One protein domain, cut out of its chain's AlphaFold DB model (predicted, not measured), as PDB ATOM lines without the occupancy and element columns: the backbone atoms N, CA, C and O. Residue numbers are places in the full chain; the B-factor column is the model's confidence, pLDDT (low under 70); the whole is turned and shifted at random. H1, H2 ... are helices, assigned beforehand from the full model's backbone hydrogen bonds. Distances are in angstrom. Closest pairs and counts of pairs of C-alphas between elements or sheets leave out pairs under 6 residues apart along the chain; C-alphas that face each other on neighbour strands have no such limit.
ATOM      1  N   ALA A   4     232.065 102.924 -31.008       93.75
ATOM      2  CA  ALA A   4     231.281 103.902 -30.253       93.75
ATOM      3  C   ALA A   4     230.792 103.360 -28.898       93.75
ATOM      4  O   ALA A   4     230.776 104.097 -27.916       93.75
ATOM      5  N   ARG A   5     230.441 102.067 -28.829       95.75
ATOM      6  CA  ARG A   5     230.049 101.416 -27.573       95.75
ATOM      7  C   ARG A   5     231.225 101.355 -26.605       95.75
ATOM      8  O   ARG A   5     231.078 101.714 -25.444       95.75
ATOM      9  N   PHE A   6     232.387 100.926 -27.093       95.19
ATOM     10  CA  PHE A   6     233.596 100.858 -26.276       95.19
ATOM     11  C   PHE A   6     234.037 102.249 -25.795       95.19
ATOM     12  O   PHE A   6     234.316 102.424 -24.616       95.19
ATOM     13  N   ALA A   7     234.031 103.248 -26.680       93.88
ATOM     14  CA  ALA A   7     234.389 104.622 -26.339       93.88
ATOM     15  C   ALA A   7     233.467 105.209 -25.260       93.88
ATOM     16  O   ALA A   7     233.945 105.840 -24.322       93.88
ATOM     17  N   LEU A   8     232.154 104.960 -25.350       95.75
ATOM     18  CA  LEU A   8     231.205 105.402 -24.329       95.75
ATOM     19  C   LEU A   8     231.465 104.726 -22.975       95.75
ATOM     20  O   LEU A   8     231.442 105.399 -21.949       95.75
ATOM     21  N   ALA A   9     231.749 103.422 -22.974       95.81
ATOM     22  CA  ALA A   9     232.116 102.702 -21.759       95.81
ATOM     23  C   ALA A   9     233.415 103.238 -21.135       95.81
ATOM     24  O   ALA A   9     233.485 103.381 -19.919       95.81
ATOM     25  N   TRP A  10     234.412 103.585 -21.953       94.75
ATOM     26  CA  TRP A  10     235.665 104.200 -21.497       94.75
ATOM     27  C   TRP A  10     235.432 105.579 -20.866       94.75
ATOM     28  O   TRP A  10     235.896 105.817 -19.755       94.75
ATOM     29  N   VAL A  11     234.620 106.446 -21.488       93.69
ATOM     30  CA  VAL A  11     234.239 107.745 -20.895       93.69
ATOM     31  C   VAL A  11     233.542 107.558 -19.543       93.69
ATOM     32  O   VAL A  11     233.872 108.245 -18.580       93.69
ATOM     33  N   LEU A  12     232.593 106.622 -19.456       94.38
ATOM     34  CA  LEU A  12     231.830 106.346 -18.233       94.38
ATOM     35  C   LEU A  12     232.641 105.628 -17.145       94.38
ATOM     36  O   LEU A  12     232.215 105.601 -15.994       94.38
ATOM     37  N   HIS A  13     233.788 105.041 -17.487       93.56
ATOM     38  CA  HIS A  13     234.681 104.415 -16.516       93.56
ATOM     39  C   HIS A  13     235.431 105.453 -15.668       93.56
ATOM     40  O   HIS A  13     235.815 105.166 -14.536       93.56
ATOM     41  N   HIS A  14     235.631 106.670 -16.188       90.94
ATOM     42  CA  HIS A  14     236.377 107.700 -15.481       90.94
ATOM     43  C   HIS A  14     235.606 108.192 -14.236       90.94
ATOM     44  O   HIS A  14     234.487 108.693 -14.367       90.94
ATOM     45  N   PRO A  15     236.197 108.158 -13.026       91.31
ATOM     46  CA  PRO A  15     235.469 108.394 -11.773       91.31
ATOM     47  C   PRO A  15     234.885 109.808 -11.634       91.31
ATOM     48  O   PRO A  15     233.919 110.009 -10.903       91.31
ATOM     49  N   ALA A  16     235.448 110.800 -12.332       94.88
ATOM     50  CA  ALA A  16     234.915 112.166 -12.347       94.88
ATOM     51  C   ALA A  16     233.704 112.360 -13.287       94.88
ATOM     52  O   ALA A  16     233.081 113.420 -13.267       94.88
ATOM     53  N   VAL A  17     233.373 111.377 -14.130       94.31
ATOM     54  CA  VAL A  17     232.276 111.470 -15.100       94.31
ATOM     55  C   VAL A  17     231.009 110.877 -14.491       94.31
ATOM     56  O   VAL A  17     230.905 109.677 -14.274       94.31
ATOM     57  N   THR A  18     230.007 111.719 -14.230       95.00
ATOM     58  CA  THR A  18     228.719 111.265 -13.670       95.00
ATOM     59  C   THR A  18     227.727 110.818 -14.746       95.00
ATOM     60  O   THR A  18     226.873 109.971 -14.495       95.00
ATOM     61  N   CYS A  19     227.799 111.401 -15.944       94.94
ATOM     62  CA  CYS A  19     226.926 111.050 -17.061       94.94
ATOM     63  C   CYS A  19     227.600 111.339 -18.406       94.94
ATOM     64  O   CYS A  19     228.482 112.193 -18.495       94.94
ATOM     65  N   ALA A  20     227.147 110.652 -19.456       94.38
ATOM     66  CA  ALA A  20     227.553 110.902 -20.832       94.38
ATOM     67  C   ALA A  20     226.330 111.281 -21.676       94.38
ATOM     68  O   ALA A  20     225.325 110.569 -21.692       94.38
ATOM     69  N   ILE A  21     226.416 112.409 -22.380       94.88
ATOM     70  CA  ILE A  21     225.345 112.908 -23.247       94.88
ATOM     71  C   ILE A  21     225.593 112.389 -24.661       94.88
ATOM     72  O   ILE A  21     226.617 112.692 -25.270       94.88
ATOM     73  N   ILE A  22     224.644 111.621 -25.197       93.69
ATOM     74  CA  ILE A  22     224.724 111.052 -26.545       93.69
ATOM     75  C   ILE A  22     223.677 111.684 -27.464       93.69
ATOM     76  O   ILE A  22     222.531 111.897 -27.075       93.69
ATOM     77  N   GLY A  23     224.061 111.943 -28.713       94.00
ATOM     78  CA  GLY A  23     223.148 112.360 -29.774       94.00
ATOM     79  C   GLY A  23     223.060 111.292 -30.859       94.00
ATOM     80  O   GLY A  23     224.081 110.878 -31.404       94.00
ATOM     81  N   SER A  24     221.852 110.841 -31.203       94.31
ATOM     82  CA  SER A  24     221.648 109.971 -32.365       94.31
ATOM     83  C   SER A  24     220.257 110.115 -32.974       94.31
ATOM     84  O   SER A  24     219.268 110.292 -32.271       94.31
ATOM     85  N   THR A  25     220.183 109.972 -34.298       96.19
ATOM     86  CA  THR A  25     218.939 109.930 -35.082       96.19
ATOM     87  C   THR A  25     218.490 108.504 -35.415       96.19
ATOM     88  O   THR A  25     217.448 108.313 -36.041       96.19
ATOM     89  N   LYS A  26     219.266 107.477 -35.032       96.19
ATOM     90  CA  LYS A  26     218.992 106.071 -35.368       96.19
ATOM     91  C   LYS A  26     218.846 105.232 -34.106       96.19
ATOM     92  O   LYS A  26     219.783 105.112 -33.323       96.19
ATOM     93  N   LYS A  27     217.715 104.528 -33.983       96.06
ATOM     94  CA  LYS A  27     217.406 103.659 -32.831       96.06
ATOM     95  C   LYS A  27     218.530 102.676 -32.487       96.06
ATOM     96  O   LYS A  27     218.838 102.496 -31.316       96.06
ATOM     97  N   ARG A  28     219.176 102.076 -33.494       94.44
ATOM     98  CA  ARG A  28     220.272 101.113 -33.281       94.44
ATOM     99  C   ARG A  28     221.436 101.685 -32.462       94.44
ATOM    100  O   ARG A  28     222.009 100.972 -31.657       94.44
ATOM    101  N   HIS A  29     221.755 102.970 -32.631       95.06
ATOM    102  CA  HIS A  29     222.848 103.609 -31.894       95.06
ATOM    103  C   HIS A  29     222.481 103.864 -30.435       95.06
ATOM    104  O   HIS A  29     223.354 103.812 -29.579       95.06
ATOM    105  N   LEU A  30     221.197 104.104 -30.145       94.69
ATOM    106  CA  LEU A  30     220.715 104.201 -28.766       94.69
ATOM    107  C   LEU A  30     220.840 102.850 -28.055       94.69
ATOM    108  O   LEU A  30     221.286 102.806 -26.917       94.69
ATOM    109  N   LEU A  31     220.506 101.750 -28.741       94.94
ATOM    110  CA  LEU A  31     220.691 100.397 -28.203       94.94
ATOM    111  C   LEU A  31     222.175 100.091 -27.955       94.94
ATOM    112  O   LEU A  31     222.526  99.627 -26.877       94.94
ATOM    113  N   ASP A  32     223.051 100.440 -28.904       94.62
ATOM    114  CA  ASP A  32     224.498 100.290 -28.727       94.62
ATOM    115  C   ASP A  32     225.031 101.074 -27.525       94.62
ATOM    116  O   ASP A  32     225.933 100.587 -26.847       94.62
ATOM    117  N   ALA A  33     224.496 102.270 -27.267       95.38
ATOM    118  CA  ALA A  33     224.895 103.093 -26.135       95.38
ATOM    119  C   ALA A  33     224.416 102.525 -24.792       95.38
ATOM    120  O   ALA A  33     225.147 102.591 -23.810       95.38
ATOM    121  N   ILE A  34     223.222 101.926 -24.750       95.25
ATOM    122  CA  ILE A  34     222.725 101.227 -23.557       95.25
ATOM    123  C   ILE A  34     223.607 100.010 -23.258       95.25
ATOM    124  O   ILE A  34     224.055  99.844 -22.128       95.25
ATOM    125  N   GLU A  35     223.942  99.213 -24.276       96.69
ATOM    126  CA  GLU A  35     224.832  98.052 -24.125       96.69
ATOM    127  C   GLU A  35     226.273  98.434 -23.718       96.69
ATOM    128  O   GLU A  35     227.066  97.557 -23.381       96.69
ATOM    129  N   ALA A  36     226.648  99.722 -23.737       96.50
ATOM    130  CA  ALA A  36     227.937 100.184 -23.219       96.50
ATOM    131  C   ALA A  36     228.028 100.093 -21.685       96.50
ATOM    132  O   ALA A  36     229.125  99.941 -21.158       96.50
ATOM    133  N   LEU A  37     226.898 100.152 -20.973       94.75
ATOM    134  CA  LEU A  37     226.853 100.127 -19.501       94.75
ATOM    135  C   LEU A  37     227.304  98.777 -18.913       94.75
ATOM    136  O   LEU A  37     227.796  98.701 -17.781       94.75
ATOM    137  N   ASP A  38     227.174  97.714 -19.704       96.00
ATOM    138  CA  ASP A  38     227.581  96.356 -19.340       96.00
ATOM    139  C   ASP A  38     229.041  96.058 -19.697       96.00
ATOM    140  O   ASP A  38     229.589  95.020 -19.316       96.00
ATOM    141  N   VAL A  39     229.710  96.964 -20.415       95.81
ATOM    142  CA  VAL A  39     231.118  96.796 -20.765       95.81
ATOM    143  C   VAL A  39     231.971  97.044 -19.523       95.81
ATOM    144  O   VAL A  39     231.828  98.040 -18.814       95.81
ATOM    145  N   ARG A  40     232.882  96.110 -19.252       94.38
ATOM    146  CA  ARG A  40     233.900  96.234 -18.210       94.38
ATOM    147  C   ARG A  40     235.248  96.434 -18.879       94.38
ATOM    148  O   ARG A  40     235.613  95.677 -19.777       94.38
ATOM    149  N   ILE A  41     235.958  97.465 -18.444       92.69
ATOM    150  CA  ILE A  41     237.296  97.815 -18.909       92.69
ATOM    151  C   ILE A  41     238.196  97.708 -17.684       92.69
ATOM    152  O   ILE A  41     237.845  98.214 -16.621       92.69
ATOM    153  N   SER A  42     239.294  96.971 -17.810       93.25
ATOM    154  CA  SER A  42     240.313  96.895 -16.760       93.25
ATOM    155  C   SER A  42     241.213  98.127 -16.781       93.25
ATOM    156  O   SER A  42     241.389  98.745 -17.830       93.25
ATOM    157  N   ASP A  43     241.849  98.431 -15.653       90.88
ATOM    158  CA  ASP A  43     242.764  99.572 -15.528       90.88
ATOM    159  C   ASP A  43     243.901  99.526 -16.569       90.88
ATOM    160  O   ASP A  43     244.246 100.545 -17.160       90.88
ATOM    161  N   GLU A  44     244.425  98.331 -16.874       94.06
ATOM    162  CA  GLU A  44     245.454  98.108 -17.905       94.06
ATOM    163  C   GLU A  44     244.955  98.503 -19.308       94.06
ATOM    164  O   GLU A  44     245.648  99.165 -20.087       94.06
ATOM    165  N   GLN A  45     243.716  98.121 -19.634       93.06
ATOM    166  CA  GLN A  45     243.082  98.481 -20.901       93.06
ATOM    167  C   GLN A  45     242.792  99.980 -20.961       93.06
ATOM    168  O   GLN A  45     243.009 100.588 -22.005       93.06
ATOM    169  N   CYS A  46     242.335 100.573 -19.856       90.38
ATOM    170  CA  CYS A  46     242.083 102.007 -19.763       90.38
ATOM    171  C   CYS A  46     243.372 102.796 -20.012       90.38
ATOM    172  O   CYS A  46     243.409 103.636 -20.906       90.38
ATOM    173  N   LYS A  47     244.465 102.412 -19.344       90.75
ATOM    174  CA  LYS A  47     245.794 102.994 -19.549       90.75
ATOM    175  C   LYS A  47     246.265 102.885 -21.001       90.75
ATOM    176  O   LYS A  47     246.779 103.849 -21.556       90.75
ATOM    177  N   THR A  48     246.047 101.735 -21.640       93.00
ATOM    178  CA  THR A  48     246.398 101.545 -23.058       93.00
ATOM    179  C   THR A  48     245.629 102.517 -23.962       93.00
ATOM    180  O   THR A  48     246.194 103.074 -24.902       93.00
ATOM    181  N   VAL A  49     244.339 102.737 -23.692       91.50
ATOM    182  CA  VAL A  49     243.521 103.701 -24.445       91.50
ATOM    183  C   VAL A  49     244.015 105.129 -24.210       91.50
ATOM    184  O   VAL A  49     244.171 105.876 -25.177       91.50
ATOM    185  N   ASP A  50     244.321 105.493 -22.968       87.50
ATOM    186  CA  ASP A  50     244.832 106.820 -22.609       87.50
ATOM    187  C   ASP A  50     246.161 107.111 -23.324       87.50
ATOM    188  O   ASP A  50     246.333 108.167 -23.926       87.50
ATOM    189  N   GLU A  51     247.081 106.146 -23.368       90.75
ATOM    190  CA  GLU A  51     248.371 106.283 -24.060       90.75
ATOM    191  C   GLU A  51     248.227 106.469 -25.580       90.75
ATOM    192  O   GLU A  51     249.000 107.206 -26.203       90.75
ATOM    193  N   VAL A  52     247.252 105.794 -26.196       90.25
ATOM    194  CA  VAL A  52     246.994 105.891 -27.640       90.25
ATOM    195  C   VAL A  52     246.266 107.191 -27.984       90.25
ATOM    196  O   VAL A  52     246.539 107.782 -29.029       90.25
ATOM    197  N   THR A  53     245.367 107.657 -27.116       84.25
ATOM    198  CA  THR A  53     244.576 108.880 -27.332       84.25
ATOM    199  C   THR A  53     245.336 110.157 -26.964       84.25
ATOM    200  O   THR A  53     245.130 111.177 -27.614       84.25
ATOM    201  N   ALA A  54     246.293 110.102 -26.031       80.25
ATOM    202  CA  ALA A  54     247.131 111.242 -25.634       80.25
ATOM    203  C   ALA A  54     248.010 111.805 -26.766       80.25
ATOM    204  O   ALA A  54     248.499 112.926 -26.675       80.25
ATOM    205  N   LYS A  55     248.228 111.036 -27.839       65.56
ATOM    206  CA  LYS A  55     249.009 111.458 -29.017       65.56
ATOM    207  C   LYS A  55     248.168 112.163 -30.082       65.56
ATOM    208  O   LYS A  55     248.688 112.494 -31.146       65.56
TER     209      LYS A  55
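Overview. This is residues 4 to 55 of the 60 residues of the protein "Aldo_ket_red domain-containing protein" of Alicyclobacillus acidoterrestris (strain ATCC 49025 / DSM 3922 / CIP 106132 / NCIMB 13137 / GD3B) (UniProt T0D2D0). Three short helices stand in a row: H1 in the middle, H2 beside it at a shallow tilt, and H3 steeply tilted on the other side. A long link, residues 14 to 26, loops from the end of H1 back to the start of H2. The printed part has 52 residues, of which 29 are in the three named helices, in the order H1, H2, H3 along the chain; there is no named strand, and the class is all helix. It is only just compact, close to loose, with a radius of gyration of the C-alphas of 11.8 A, and spans 32 by 21 by 17 A.

Along the chain. Find C-alpha 4 at (231.281, 103.902, -30.253); from there H1, residues 4 to 13, runs 14.2 A. H2, residues 27 to 34, runs 11.0 A. H3, residues 43 to 53, runs 15.1 A to C-alpha 53 at (244.576, 108.880, -27.332).

Arrangement. H1 and H2 touch, with the closest C-alphas, of Arg 5 and Ala 33, 5.6 A apart. They run the same way at a shallow tilt of 30 degrees. H1 and H3 are close but not clearly touching; look at Trp 10 and Cys 46, their closest C-alphas, 7.0 A apart. They run opposite ways at a steep tilt of 63 degrees. H2 and H3 are apart. In H1, H2 and H3 every O i to N i+4 pair is within hydrogen-bond range.

Size, cuts and confidence. The farthest C-alphas, of Thr 25 and Glu 44, are 33.7 A apart. The printed part has no cut. Residue 55 is under 70 in pLDDT.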